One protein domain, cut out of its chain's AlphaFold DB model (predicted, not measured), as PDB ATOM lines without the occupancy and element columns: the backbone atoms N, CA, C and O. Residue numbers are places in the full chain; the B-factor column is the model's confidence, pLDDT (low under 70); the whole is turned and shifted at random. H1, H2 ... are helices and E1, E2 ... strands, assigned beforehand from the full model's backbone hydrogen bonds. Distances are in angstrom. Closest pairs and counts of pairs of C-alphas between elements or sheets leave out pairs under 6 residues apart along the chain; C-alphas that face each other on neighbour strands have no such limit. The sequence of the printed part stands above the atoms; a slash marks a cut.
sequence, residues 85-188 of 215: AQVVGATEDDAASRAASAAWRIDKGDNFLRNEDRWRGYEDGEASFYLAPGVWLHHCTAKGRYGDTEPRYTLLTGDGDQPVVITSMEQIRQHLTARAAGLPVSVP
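This is residues 85 to 188 of the 215 residues of an uncharacterized protein of Streptomyces rochei (UniProt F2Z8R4). One strongly twisted, five-stranded sheet has two helices on one face, in two layers: the long H1 passes E1, E2, E3 and E4, and the shorter H2 lies over E3 and E4. The strands form a meander, each the antiparallel neighbour of the one before, in the order E1 - E2 - E3 - E4 - E5. The printed part has 104 residues, running H1 E1 E2 E3 E4 E5 H2, and its class is mixed, helices and strands. It is compact, with a radius of gyration of the C-alphas of 14.1 A and spans of 43 by 33 by 29 A.

H1, residues 85 to 105, is on the sheet and only just at its level, with a height of 3.7 A. Its closest C-alphas to E1, residues 119 to 121, are those of Glu 92 and Gly 121, 4.2 A. E1 and E2, residues 127 to 132, form a hairpin, with N 120 and O 128 at 2.8 A. E2 and E3, residues 135 to 143, form another, with N 129 and O 137 at 2.8 A. E3 and E4, residues 149 to 157, do too, with N 138 and O 154 at 2.8 A. E4 and E5, residues 164 to 166, form the last, with N 166 and O 153 at 2.8 A. H2, residues 169 to 180, is on the sheet at a height of 9.1 A. H1 and H2 are apart. Every O i to N i+4 pair is within hydrogen-bond range in H2, and 15 of 17 are in H1.

H1 begins at C-alpha 85 (22.017, 16.875, 36.667) and is 31.6 A long. E3 and E4 are each 25.1 A, E2 is 16.0 A, E5 6.3 A and E1 6.2 A. H2 is 16.6 A and ends at C-alpha 180 (21.674, 31.829, 0.351).

The C-alphas farthest apart, of Gln 86 and Leu 183, are 44.3 A apart. The printed part has no cut. The link from H1 to E1, residues 106 to 118, is long. The model's pLDDT is under 70 at residues 159 to 161 and 184 to 188.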
ATOM      1  N   ALA A  85      22.760  16.531  37.877       78.06
ATOM      2  CA  ALA A  85      22.017  16.875  36.667       78.06
ATOM      3  C   ALA A  85      21.355  18.261  36.770       78.06
ATOM      4  O   ALA A  85      21.327  19.015  35.798       78.06
ATOM      5  N   GLN A  86      20.864  18.634  37.957       81.94
ATOM      6  CA  GLN A  86      20.303  19.962  38.203       81.94
ATOM      7  C   GLN A  86      21.362  21.070  38.142       81.94
ATOM      8  O   GLN A  86      21.065  22.150  37.634       81.94
ATOM      9  N   VAL A  87      22.576  20.823  38.648       84.75
ATOM     10  CA  VAL A  87      23.693  21.775  38.548       84.75
ATOM     11  C   VAL A  87      24.127  21.937  37.096       84.75
ATOM     12  O   VAL A  87      24.226  23.069  36.644       84.75
ATOM     13  N   VAL A  88      24.300  20.836  36.361       82.38
ATOM     14  CA  VAL A  88      24.626  20.854  34.926       82.38
ATOM     15  C   VAL A  88      23.610  21.686  34.150       82.38
ATOM     16  O   VAL A  88      23.988  22.654  33.496       82.38
ATOM     17  N   GLY A  89      22.314  21.396  34.302       82.31
ATOM     18  CA  GLY A  89      21.269  22.163  33.624       82.31
ATOM     19  C   GLY A  89      21.261  23.643  34.024       82.31
ATOM     20  O   GLY A  89      21.072  24.507  33.176       82.31
ATOM     21  N   ALA A  90      21.526  23.959  35.296       84.69
ATOM     22  CA  ALA A  90      21.643  25.346  35.743       84.69
ATOM     23  C   ALA A  90      22.880  26.056  35.163       84.69
ATOM     24  O   ALA A  90      22.812  27.253  34.896       84.69
ATOM     25  N   THR A  91      23.992  25.345  34.969       87.81
ATOM     26  CA  THR A  91      25.200  25.869  34.317       87.81
ATOM     27  C   THR A  91      24.953  26.140  32.835       87.81
ATOM     28  O   THR A  91      25.344  27.195  32.342       87.81
ATOM     29  N   GLU A  92      24.264  25.238  32.136       88.44
ATOM     30  CA  GLU A  92      23.870  25.442  30.739       88.44
ATOM     31  C   GLU A  92      22.889  26.621  30.594       88.44
ATOM     32  O   GLU A  92      23.084  27.481  29.734       88.44
ATOM     33  N   ASP A  93      21.874  26.716  31.462       87.88
ATOM     34  CA  ASP A  93      20.929  27.844  31.482       87.88
ATOM     35  C   ASP A  93      21.665  29.180  31.734       87.88
ATOM     36  O   ASP A  93      21.408  30.182  31.061       87.88
ATOM     37  N   ASP A  94      22.614  29.207  32.677       89.81
ATOM     38  CA  ASP A  94      23.443  30.385  32.961       89.81
ATOM     39  C   ASP A  94      24.307  30.781  31.758       89.81
ATOM     40  O   ASP A  94      24.374  31.960  31.401       89.81
ATOM     41  N   ALA A  95      24.937  29.813  31.089       90.50
ATOM     42  CA  ALA A  95      25.745  30.064  29.900       90.50
ATOM     43  C   ALA A  95      24.904  30.656  28.755       90.50
ATOM     44  O   ALA A  95      25.312  31.638  28.125       90.50
ATOM     45  N   ALA A  96      23.699  30.119  28.531       93.00
ATOM     46  CA  ALA A  96      22.737  30.649  27.567       93.00
ATOM     47  C   ALA A  96      22.309  32.086  27.911       93.00
ATOM     48  O   ALA A  96      22.334  32.968  27.046       93.00
ATOM     49  N   SER A  97      21.983  32.349  29.180       93.44
ATOM     50  CA  SER A  97      21.555  33.673  29.641       93.44
ATOM     51  C   SER A  97      22.684  34.708  29.557       93.44
ATOM     52  O   SER A  97      22.470  35.841  29.104       93.44
ATOM     53  N   ARG A  98      23.927  34.325  29.891       93.62
ATOM     54  CA  ARG A  98      25.115  35.180  29.724       93.62
ATOM     55  C   ARG A  98      25.378  35.514  28.261       93.62
ATOM     56  O   ARG A  98      25.632  36.681  27.958       93.62
ATOM     57  N   ALA A  99      25.272  34.539  27.360       94.50
ATOM     58  CA  ALA A  99      25.421  34.767  25.925       94.50
ATOM     59  C   ALA A  99      24.351  35.734  25.389       94.50
ATOM     60  O   ALA A  99      24.680  36.733  24.750       94.50
ATOM     61  N   ALA A 100      23.079  35.511  25.727       94.19
ATOM     62  CA  ALA A 100      21.978  36.391  25.331       94.19
ATOM     63  C   ALA A 100      22.142  37.822  25.872       94.19
ATOM     64  O   ALA A 100      21.930  38.802  25.154       94.19
ATOM     65  N   SER A 101      22.571  37.952  27.128       92.06
ATOM     66  CA  SER A 101      22.820  39.245  27.772       92.06
ATOM     67  C   SER A 101      23.979  39.996  27.116       92.06
ATOM     68  O   SER A 101      23.876  41.192  26.836       92.06
ATOM     69  N   ALA A 102      25.077  39.300  26.816       92.81
ATOM     70  CA  ALA A 102      26.225  39.885  26.139       92.81
ATOM     71  C   ALA A 102      25.929  40.250  24.672       92.81
ATOM     72  O   ALA A 102      26.622  41.103  24.105       92.81
ATOM     73  N   ALA A 103      24.907  39.645  24.055       93.00
ATOM     74  CA  ALA A 103      24.576  39.849  22.646       93.00
ATOM     75  C   ALA A 103      24.094  41.273  22.340       93.00
ATOM     76  O   ALA A 103      24.164  41.699  21.188       93.00
ATOM     77  N   TRP A 104      23.716  42.058  23.357       89.44
ATOM     78  CA  TRP A 104      23.472  43.503  23.231       89.44
ATOM     79  C   TRP A 104      24.607  44.240  22.494       89.44
ATOM     80  O   TRP A 104      24.350  45.212  21.783       89.44
ATOM     81  N   ARG A 105      25.862  43.780  22.624       87.31
ATOM     82  CA  ARG A 105      27.011  44.410  21.953       87.31
ATOM     83  C   ARG A 105      26.909  44.353  20.425       87.31
ATOM     84  O   ARG A 105      27.347  45.296  19.770       87.31
ATOM     85  N   ILE A 106      26.327  43.282  19.884       90.56
ATOM     86  CA  ILE A 106      26.257  43.014  18.440       90.56
ATOM     87  C   ILE A 106      24.845  43.202  17.861       90.56
ATOM     88  O   ILE A 106      24.713  43.570  16.694       90.56
ATOM     89  N   ASP A 107      23.803  43.004  18.672       90.25
ATOM     90  CA  ASP A 107      22.388  43.167  18.330       90.25
ATOM     91  C   ASP A 107      21.761  44.267  19.198       90.25
ATOM     92  O   ASP A 107      21.132  44.023  20.231       90.25
ATOM     93  N   LYS A 108      21.974  45.513  18.766       82.00
ATOM     94  CA  LYS A 108      21.460  46.717  19.435       82.00
ATOM     95  C   LYS A 108      19.987  47.016  19.116       82.00
ATOM     96  O   LYS A 108      19.448  47.975  19.659       82.00
ATOM     97  N   GLY A 109      19.368  46.261  18.205       76.69
ATOM     98  CA  GLY A 109      18.066  46.584  17.619       76.69
ATOM     99  C   GLY A 109      16.998  45.548  17.943       76.69
ATOM    100  O   GLY A 109      16.323  45.639  18.967       76.69
ATOM    101  N   ASP A 110      16.839  44.577  17.042       73.38
ATOM    102  CA  ASP A 110      15.681  43.674  16.962       73.38
ATOM    103  C   ASP A 110      15.579  42.673  18.129       73.38
ATOM    104  O   ASP A 110      14.589  41.948  18.234       73.38
ATOM    105  N   ASN A 111      16.579  42.626  19.017       83.81
ATOM    106  CA  ASN A 111      16.659  41.718  20.169       83.81
ATOM    107  C   ASN A 111      16.583  40.231  19.782       83.81
ATOM    108  O   ASN A 111      16.258  39.374  20.605       83.81
ATOM    109  N   PHE A 112      16.899  39.909  18.532       88.75
ATOM    110  CA  PHE A 112      16.864  38.563  17.985       88.75
ATOM    111  C   PHE A 112      17.840  37.626  18.700       88.75
ATOM    112  O   PHE A 112      17.480  36.485  19.001       88.75
ATOM    113  N   LEU A 113      19.052  38.109  18.993       92.75
ATOM    114  CA  LEU A 113      20.082  37.362  19.721       92.75
ATOM    115  C   LEU A 113      19.937  37.483  21.239       92.75
ATOM    116  O   LEU A 113      20.622  36.786  21.973       92.75
ATOM    117  N   ARG A 114      19.052  38.351  21.730       91.00
ATOM    118  CA  ARG A 114      18.864  38.587  23.169       91.00
ATOM    119  C   ARG A 114      17.835  37.653  23.807       91.00
ATOM    120  O   ARG A 114      17.588  37.752  25.002       91.00
ATOM    121  N   ASN A 115      17.235  36.758  23.024       90.50
ATOM    122  CA  ASN A 115      16.327  35.737  23.529       90.50
ATOM    123  C   ASN A 115      17.120  34.518  24.027       90.50
ATOM    124  O   ASN A 115      17.626  33.746  23.211       90.50
ATOM    125  N   GLU A 116      17.197  34.353  25.347       90.69
ATOM    126  CA  GLU A 116      17.915  33.261  26.019       90.69
ATOM    127  C   GLU A 116      17.404  31.864  25.648       90.69
ATOM    128  O   GLU A 116      18.221  30.975  25.437       90.69
ATOM    129  N   ASP A 117      16.100  31.686  25.408       90.38
ATOM    130  CA  ASP A 117      15.506  30.387  25.043       90.38
ATOM    131  C   ASP A 117      16.006  29.849  23.690       90.38
ATOM    132  O   ASP A 117      15.773  28.696  23.321       90.38
ATOM    133  N   ARG A 118      16.644  30.709  22.890       92.81
ATOM    134  CA  ARG A 118      17.209  30.354  21.583       92.81
ATOM    135  C   ARG A 118      18.695  30.035  21.640       92.81
ATOM    136  O   ARG A 118      19.240  29.542  20.648       92.81
ATOM    137  N   TRP A 119      19.331  30.320  22.768       95.00
ATOM    138  CA  TRP A 119      20.687  29.898  23.047       95.00
ATOM    139  C   TRP A 119      20.671  28.507  23.655       95.00
ATOM    140  O   TRP A 119      19.830  28.156  24.475       95.00
ATOM    141  N   ARG A 120      21.648  27.712  23.251       94.94
ATOM    142  CA  ARG A 120      21.991  26.462  23.902       94.94
ATOM    143  C   ARG A 120      23.302  26.679  24.635       94.94
ATOM    144  O   ARG A 120      24.320  26.863  23.972       94.94
ATOM    145  N   GLY A 121      23.260  26.706  25.958       91.38
ATOM    146  CA  GLY A 121      24.470  26.723  26.771       91.38
ATOM    147  C   GLY A 121      25.099  25.340  26.880       91.38
ATOM    148  O   GLY A 121      24.456  24.329  26.590       91.38
ATOM    149  N   TYR A 122      26.358  25.326  27.293       88.81
ATOM    150  CA  TYR A 122      27.147  24.129  27.548       88.81
ATOM    151  C   TYR A 122      27.801  24.212  28.933       88.81
ATOM    152  O   TYR A 122      27.934  25.288  29.520       88.81
ATOM    153  N   GLU A 123      28.217  23.061  29.461       84.81
ATOM    154  CA  GLU A 123      28.829  22.935  30.791       84.81
ATOM    155  C   GLU A 123      30.133  23.735  30.957       84.81
ATOM    156  O   GLU A 123      30.481  24.138  32.067       84.81
ATOM    157  N   ASP A 124      30.850  23.991  29.863       83.06
ATOM    158  CA  ASP A 124      32.078  24.795  29.836       83.06
ATOM    159  C   ASP A 124      31.820  26.311  29.942       83.06
ATOM    160  O   ASP A 124      32.760  27.103  30.046       83.06
ATOM    161  N   GLY A 125      30.551  26.725  29.977       85.62
ATOM    162  CA  GLY A 125      30.145  28.124  30.035       85.62
ATOM    163  C   GLY A 125      30.073  28.806  28.669       85.62
ATOM    164  O   GLY A 125      29.818  30.013  28.614       85.62
ATOM    165  N   GLU A 126      30.285  28.069  27.582       93.38
ATOM    166  CA  GLU A 126      30.056  28.532  26.220       93.38
ATOM    167  C   GLU A 126      28.585  28.355  25.832       93.38
ATOM    168  O   GLU A 126      27.797  27.684  26.502       93.38
ATOM    169  N   ALA A 127      28.181  28.986  24.734       94.62
ATOM    170  CA  ALA A 127      26.833  28.824  24.214       94.62
ATOM    171  C   ALA A 127      26.809  28.858  22.689       94.62
ATOM    172  O   ALA A 127      27.728  29.338  22.027       94.62
ATOM    173  N   SER A 128      25.747  28.343  22.085       94.38
ATOM    174  CA  SER A 128      25.529  28.429  20.646       94.38
ATOM    175  C   SER A 128      24.097  28.789  20.305       94.38
ATOM    176  O   SER A 128      23.153  28.390  20.978       94.38
ATOM    177  N   PHE A 129      23.940  29.524  19.216       94.94
ATOM    178  CA  PHE A 129      22.670  29.989  18.700       94.94
ATOM    179  C   PHE A 129      22.503  29.501  17.264       94.94
ATOM    180  O   PHE A 129      23.349  29.737  16.398       94.94
ATOM    181  N   TYR A 130      21.398  28.812  17.000       92.88
ATOM    182  CA  TYR A 130      21.086  28.307  15.667       92.88
ATOM    183  C   TYR A 130      20.596  29.433  14.751       92.88
ATOM    184  O   TYR A 130      19.595  30.096  15.049       92.88
ATOM    185  N   LEU A 131      21.272  29.620  13.616       90.31
ATOM    186  CA  LEU A 131      20.909  30.631  12.621       90.31
ATOM    187  C   LEU A 131      20.218  30.007  11.406       90.31
ATOM    188  O   LEU A 131      19.129  30.435  11.026       90.31
ATOM    189  N   ALA A 132      20.844  28.997  10.806       88.00
ATOM    190  CA  ALA A 132      20.382  28.319   9.597       88.00
ATOM    191  C   ALA A 132      20.984  26.902   9.526       88.00
ATOM    192  O   ALA A 132      21.905  26.599  10.289       88.00
ATOM    193  N   PRO A 133      20.517  26.019   8.621       84.44
ATOM    194  CA  PRO A 133      21.119  24.700   8.456       84.44
ATOM    195  C   PRO A 133      22.626  24.811   8.200       84.44
ATOM    196  O   PRO A 133      23.055  25.478   7.261       84.44
ATOM    197  N   GLY A 134      23.425  24.196   9.074       84.56
ATOM    198  CA  GLY A 134      24.885  24.266   8.999       84.56
ATOM    199  C   GLY A 134      25.490  25.633   9.343       84.56
ATOM    200  O   GLY A 134      26.649  25.853   9.005       84.56
ATOM    201  N   VAL A 135      24.746  26.550   9.976       89.25
ATOM    202  CA  VAL A 135      25.255  27.832  10.495       89.25
ATOM    203  C   VAL A 135      24.876  27.990  11.960       89.25
ATOM    204  O   VAL A 135      23.694  28.088  12.312       89.25
ATOM    205  N   TRP A 136      25.894  28.107  12.802       92.88
ATOM    206  CA  TRP A 136      25.743  28.343  14.230       92.88
ATOM    207  C   TRP A 136      26.540  29.576  14.623       92.88
ATOM    208  O   TRP A 136      27.656  29.778  14.156       92.88
ATOM    209  N   LEU A 137      25.974  30.403  15.491       94.69
ATOM    210  CA  LEU A 137      26.725  31.448  16.168       94.69
ATOM    211  C   LEU A 137      27.190  30.893  17.506       94.69
ATOM    212  O   LEU A 137      26.368  30.506  18.329       94.69
ATOM    213  N   HIS A 138      28.490  30.855  17.722       94.69
ATOM    214  CA  HIS A 138      29.103  30.372  18.944       94.69
ATOM    215  C   HIS A 138      29.536  31.551  19.818       94.69
ATOM    216  O   HIS A 138      30.161  32.490  19.325       94.69
ATOM    217  N   HIS A 139      29.187  31.510  21.100       94.38
ATOM    218  CA  HIS A 139      29.587  32.468  22.118       94.38
ATOM    219  C   HIS A 139      30.584  31.812  23.063       94.38
ATOM    220  O   HIS A 139      30.259  30.830  23.729       94.38
ATOM    221  N   CYS A 140      31.750  32.431  23.182       91.19
ATOM    222  CA  CYS A 140      32.736  32.096  24.191       91.19
ATOM    223  C   CYS A 140      33.238  33.371  24.863       91.19
ATOM    224  O   CYS A 140      33.144  34.480  24.327       91.19
ATOM    225  N   THR A 141      33.787  33.221  26.059       88.12
ATOM    226  CA  THR A 141      34.449  34.320  26.753       88.12
ATOM    227  C   THR A 141      35.952  34.219  26.561       88.12
ATOM    228  O   THR A 141      36.557  33.204  26.898       88.12
ATOM    229  N   ALA A 142      36.571  35.279  26.055       82.50
ATOM    230  CA  ALA A 142      38.013  35.361  25.899       82.50
ATOM    231  C   ALA A 142      38.603  36.337  26.918       82.50
ATOM    232  O   ALA A 142      37.986  37.343  27.259       82.50
ATOM    233  N   LYS A 143      39.825  36.065  27.380       84.19
ATOM    234  CA  LYS A 143      40.573  37.048  28.168       84.19
ATOM    235  C   LYS A 143      41.106  38.140  27.242       84.19
ATOM    236  O   LYS A 143      41.817  37.840  26.280       84.19
ATOM    237  N   GLY A 144      40.745  39.381  27.533       77.12
ATOM    238  CA  GLY A 144      41.288  40.578  26.916       77.12
ATOM    239  C   GLY A 144      42.730  40.832  27.352       77.12
ATOM    240  O   GLY A 144      43.293  40.149  28.215       77.12
ATOM    241  N   ARG A 145      43.357  41.844  26.741       74.81
ATOM    242  CA  ARG A 145      44.759  42.217  27.005       74.81
ATOM    243  C   ARG A 145      44.996  42.611  28.469       74.81
ATOM    244  O   ARG A 145      46.108  42.445  28.963       74.81
ATOM    245  N   TYR A 146      43.967  43.107  29.149       79.25
ATOM    246  CA  TYR A 146      44.042  43.580  30.530       79.25
ATOM    247  C   TYR A 146      43.529  42.544  31.543       79.25
ATOM    248  O   TYR A 146      43.366  42.856  32.719       79.25
ATOM    249  N   GLY A 147      43.301  41.298  31.102       77.25
ATOM    250  CA  GLY A 147      42.787  40.214  31.942       77.25
ATOM    251  C   GLY A 147      41.279  40.276  32.190       77.25
ATOM    252  O   GLY A 147      40.744  39.431  32.910       77.25
ATOM    253  N   ASP A 148      40.592  41.237  31.583       83.38
ATOM    254  CA  ASP A 148      39.144  41.330  31.547       83.38
ATOM    255  C   ASP A 148      38.540  40.217  30.687       83.38
ATOM    256  O   ASP A 148      39.173  39.672  29.787       83.38
ATOM    257  N   THR A 149      37.316  39.814  31.013       83.38
ATOM    258  CA  THR A 149      36.620  38.758  30.276       83.38
ATOM    259  C   THR A 149      35.707  39.403  29.245       83.38
ATOM    260  O   THR A 149      34.716  40.043  29.599       83.38
ATOM    261  N   GLU A 150      36.038  39.238  27.968       87.88
ATOM    262  CA  GLU A 150      35.284  39.799  26.856       87.88
ATOM    263  C   GLU A 150      34.450  38.720  26.150       87.88
ATOM    264  O   GLU A 150      34.979  37.661  25.790       87.88
ATOM    265  N   PRO A 151      33.152  38.969  25.909       90.31
ATOM    266  CA  PRO A 151      32.336  38.099  25.078       90.31
ATOM    267  C   PRO A 151      32.820  38.152  23.627       90.31
ATOM    268  O   PRO A 151      32.999  39.231  23.054       90.31
ATOM    269  N   ARG A 152      32.985  36.981  23.020       92.62
ATOM    270  CA  ARG A 152      33.361  36.814  21.619       92.62
ATOM    271  C   ARG A 152      32.328  35.948  20.918       92.62
ATOM    272  O   ARG A 152      31.961  34.884  21.409       92.62
ATOM    273  N   TYR A 153      31.909  36.399  19.741       93.50
ATOM    274  CA  TYR A 153      30.994  35.663  18.882       93.50
ATOM    275  C   TYR A 153      31.727  35.187  17.643       93.50
ATOM    276  O   TYR A 153      32.439  35.959  17.001       93.50
ATOM    277  N   THR A 154      31.550  33.919  17.308       93.50
ATOM    278  CA  THR A 154      32.192  33.297  16.156       93.50
ATOM    279  C   THR A 154      31.159  32.519  15.361       93.50
ATOM    280  O   THR A 154      30.410  31.722  15.916       93.50
ATOM    281  N   LEU A 155      31.093  32.756  14.058       92.31
ATOM    282  CA  LEU A 155      30.244  32.012  13.147       92.31
ATOM    283  C   LEU A 155      30.922  30.688  12.793       92.31
ATOM    284  O   LEU A 155      32.053  30.675  12.310       92.31
ATOM    285  N   LEU A 156      30.218  29.587  13.039       88.88
ATOM    286  CA  LEU A 156      30.630  28.235  12.690       88.88
ATOM    287  C   LEU A 156      29.798  27.752  11.501       88.88
ATOM    288  O   LEU A 156      28.567  27.657  11.587       88.88
ATOM    289  N   THR A 157      30.480  27.427  10.406       84.38
ATOM    290  CA  THR A 157      29.874  26.934   9.166       84.38
ATOM    291  C   THR A 157      30.198  25.448   9.004       84.38
ATOM    292  O   THR A 157      31.352  25.044   9.101       84.38
ATOM    293  N   GLY A 158      29.186  24.614   8.756       70.38
ATOM    294  CA  GLY A 158      29.340  23.157   8.627       70.38
ATOM    295  C   GLY A 158      30.145  22.690   7.408       70.38
ATOM    296  O   GLY A 158      30.459  21.509   7.315       70.38
ATOM    297  N   ASP A 159      30.494  23.603   6.501       69.00
ATOM    298  CA  ASP A 159      31.181  23.305   5.239       69.00
ATOM    299  C   ASP A 159      32.716  23.234   5.387       69.00
ATOM    300  O   ASP A 159      33.436  23.118   4.400       69.00
ATOM    301  N   GLY A 160      33.229  23.268   6.625       58.38
ATOM    302  CA  GLY A 160      34.667  23.212   6.913       58.38
ATOM    303  C   GLY A 160      35.380  24.563   6.813       58.38
ATOM    304  O   GLY A 160      36.610  24.605   6.862       58.38
ATOM    305  N   ASP A 161      34.626  25.657   6.698       67.38
ATOM    306  CA  ASP A 161      35.175  27.010   6.706       67.38
ATOM    307  C   ASP A 161      35.822  27.356   8.050       67.38
ATOM    308  O   ASP A 161      35.428  26.873   9.117       67.38
ATOM    309  N   GLN A 162      36.805  28.259   7.998       76.75
ATOM    310  CA  GLN A 162      37.386  28.818   9.210       76.75
ATOM    311  C   GLN A 162      36.319  29.567  10.022       76.75
ATOM    312  O   GLN A 162      35.544  30.338   9.450       76.75
ATOM    313  N   PRO A 163      36.303  29.396  11.356       84.06
ATOM    314  CA  PRO A 163      35.436  30.167  12.235       84.06
ATOM    315  C   PRO A 163      35.633  31.679  12.030       84.06
ATOM    316  O   PRO A 163      36.755  32.179  12.138       84.06
ATOM    317  N   VAL A 164      34.553  32.417  11.755       87.56
ATOM    318  CA  VAL A 164      34.614  33.864  11.472       87.56
ATOM    319  C   VAL A 164      34.164  34.659  12.687       87.56
ATOM    320  O   VAL A 164      33.052  34.472  13.172       87.56
ATOM    321  N   VAL A 165      35.002  35.568  13.188       91.12
ATOM    322  CA  VAL A 165      34.622  36.434  14.316       91.12
ATOM    323  C   VAL A 165      33.562  37.436  13.866       91.12
ATOM    324  O   VAL A 165      33.745  38.137  12.875       91.12
ATOM    325  N   ILE A 166      32.475  37.519  14.629       90.56
ATOM    326  CA  ILE A 166      31.345  38.409  14.382       90.56
ATOM    327  C   ILE A 166      31.333  39.524  15.426       90.56
ATOM    328  O   ILE A 166      31.318  39.269  16.631       90.56
ATOM    329  N   THR A 167      31.286  40.767  14.959       91.12
ATOM    330  CA  THR A 167      31.223  41.975  15.796       91.12
ATOM    331  C   THR A 167      29.919  42.752  15.631       91.12
ATOM    332  O   THR A 167      29.658  43.675  16.400       91.12
ATOM    333  N   SER A 168      29.072  42.392  14.663       89.38
ATOM    334  CA  SER A 168      27.782  43.054  14.448       89.38
ATOM    335  C   SER A 168      26.734  42.141  13.813       89.38
ATOM    336  O   SER A 168      27.052  41.187  13.103       89.38
ATOM    337  N   MET A 169      25.456  42.473  14.021       91.12
ATOM    338  CA  MET A 169      24.335  41.782  13.375       91.12
ATOM    339  C   MET A 169      24.364  41.899  11.842       91.12
ATOM    340  O   MET A 169      23.883  41.007  11.143       91.12
ATOM    341  N   GLU A 170      24.947  42.971  11.304       88.62
ATOM    342  CA  GLU A 170      25.043  43.173   9.858       88.62
ATOM    343  C   GLU A 170      25.956  42.136   9.198       88.62
ATOM    344  O   GLU A 170      25.588  41.557   8.179       88.62
ATOM    345  N   GLN A 171      27.076  41.793   9.840       89.12
ATOM    346  CA  GLN A 171      27.936  40.703   9.373       89.12
ATOM    347  C   GLN A 171      27.166  39.378   9.317       89.12
ATOM    348  O   GLN A 171      27.232  38.669   8.316       89.12
ATOM    349  N   ILE A 172      26.351  39.066  10.331       89.50
ATOM    350  CA  ILE A 172      25.514  37.854  10.317       89.50
ATOM    351  C   ILE A 172      24.569  37.864   9.109       89.50
ATOM    352  O   ILE A 172      24.480  36.873   8.385       89.50
ATOM    353  N   ARG A 173      23.877  38.983   8.858       89.19
ATOM    354  CA  ARG A 173      22.949  39.112   7.722       89.19
ATOM    355  C   ARG A 173      23.660  38.953   6.380       89.19
ATOM    356  O   ARG A 173      23.148  38.243   5.513       89.19
ATOM    357  N   GLN A 174      24.834  39.554   6.219       87.00
ATOM    358  CA  GLN A 174      25.643  39.445   5.005       87.00
ATOM    359  C   GLN A 174      26.101  38.008   4.760       87.00
ATOM    360  O   GLN A 174      25.882  37.484   3.669       87.00
ATOM    361  N   HIS A 175      26.636  37.333   5.784       84.69
ATOM    362  CA  HIS A 175      27.041  35.927   5.699       84.69
ATOM    363  C   HIS A 175      25.874  35.018   5.291       84.69
ATOM    364  O   HIS A 175      26.014  34.182   4.399       84.69
ATOM    365  N   LEU A 176      24.702  35.200   5.905       85.75
ATOM    366  CA  LEU A 176      23.516  34.406   5.580       85.75
ATOM    367  C   LEU A 176      22.994  34.689   4.164       85.75
ATOM    368  O   LEU A 176      22.594  33.759   3.466       85.75
ATOM    369  N   THR A 177      23.028  35.948   3.723       86.19
ATOM    370  CA  THR A 177      22.574  36.347   2.381       86.19
ATOM    371  C   THR A 177      23.508  35.817   1.297       86.19
ATOM    372  O   THR A 177      23.041  35.232   0.321       86.19
ATOM    373  N   ALA A 178      24.823  35.955   1.482       82.75
ATOM    374  CA  ALA A 178      25.824  35.426   0.561       82.75
ATOM    375  C   ALA A 178      25.720  33.899   0.444       82.75
ATOM    376  O   ALA A 178      25.673  33.371  -0.668       82.75
ATOM    377  N   ARG A 179      25.546  33.197   1.572       79.06
ATOM    378  CA  ARG A 179      25.315  31.748   1.575       79.06
ATOM    379  C   ARG A 179      24.033  31.363   0.834       79.06
ATOM    380  O   ARG A 179      24.052  30.425   0.044       79.06
ATOM    381  N   ALA A 180      22.932  32.080   1.056       81.94
ATOM    382  CA  ALA A 180      21.674  31.829   0.351       81.94
ATOM    383  C   ALA A 180      21.788  32.061  -1.168       81.94
ATOM    384  O   ALA A 180      21.104  31.392  -1.940       81.94
ATOM    385  N   ALA A 181      22.666  32.972  -1.594       82.88
ATOM    386  CA  ALA A 181      22.962  33.251  -2.996       82.88
ATOM    387  C   ALA A 181      24.022  32.313  -3.614       82.88
ATOM    388  O   ALA A 181      24.282  32.408  -4.811       82.88
ATOM    389  N   GLY A 182      24.646  31.426  -2.827       77.62
ATOM    390  CA  GLY A 182      25.759  30.582  -3.278       77.62
ATOM    391  C   GLY A 182      27.040  31.366  -3.596       77.62
ATOM    392  O   GLY A 182      27.858  30.906  -4.391       77.62
ATOM    393  N   LEU A 183      27.201  32.560  -3.018       70.62
ATOM    394  CA  LEU A 183      28.341  33.447  -3.239       70.62
ATOM    395  C   LEU A 183      29.413  33.261  -2.152       70.62
ATOM    396  O   LEU A 183      29.071  32.979  -1.000       70.62
ATOM    397  N   PRO A 184      30.705  33.458  -2.482       60.25
ATOM    398  CA  PRO A 184      31.766  33.466  -1.483       60.25
ATOM    399  C   PRO A 184      31.567  34.637  -0.516       60.25
ATOM    400  O   PRO A 184      31.269  35.756  -0.939       60.25
ATOM    401  N   VAL A 185      31.732  34.389   0.786       59.69
ATOM    402  CA  VAL A 185      31.603  35.447   1.792       59.69
ATOM    403  C   VAL A 185      32.919  36.207   1.928       59.69
ATOM    404  O   VAL A 185      33.967  35.613   2.164       59.69
ATOM    405  N   SER A 186      32.866  37.529   1.795       53.84
ATOM    406  CA  SER A 186      33.997  38.416   2.057       53.84
ATOM    407  C   SER A 186      34.316  38.429   3.553       53.84
ATOM    408  O   SER A 186      33.539  38.948   4.353       53.84
ATOM    409  N   VAL A 187      35.457  37.848   3.929       54.34
ATOM    410  CA  VAL A 187      35.991  37.910   5.295       54.34
ATOM    411  C   VAL A 187      36.473  39.343   5.555       54.34
ATOM    412  O   VAL A 187      37.270  39.846   4.762       54.34
ATOM    413  N   PRO A 188      36.032  40.020   6.628       46.31
ATOM    414  CA  PRO A 188      36.613  41.301   6.996       46.31
ATOM    415  C   PRO A 188      38.066  41.083   7.441       46.31
ATOM    416  O   PRO A 188      38.332  40.409   8.440       46.31
TER     417      PRO A 188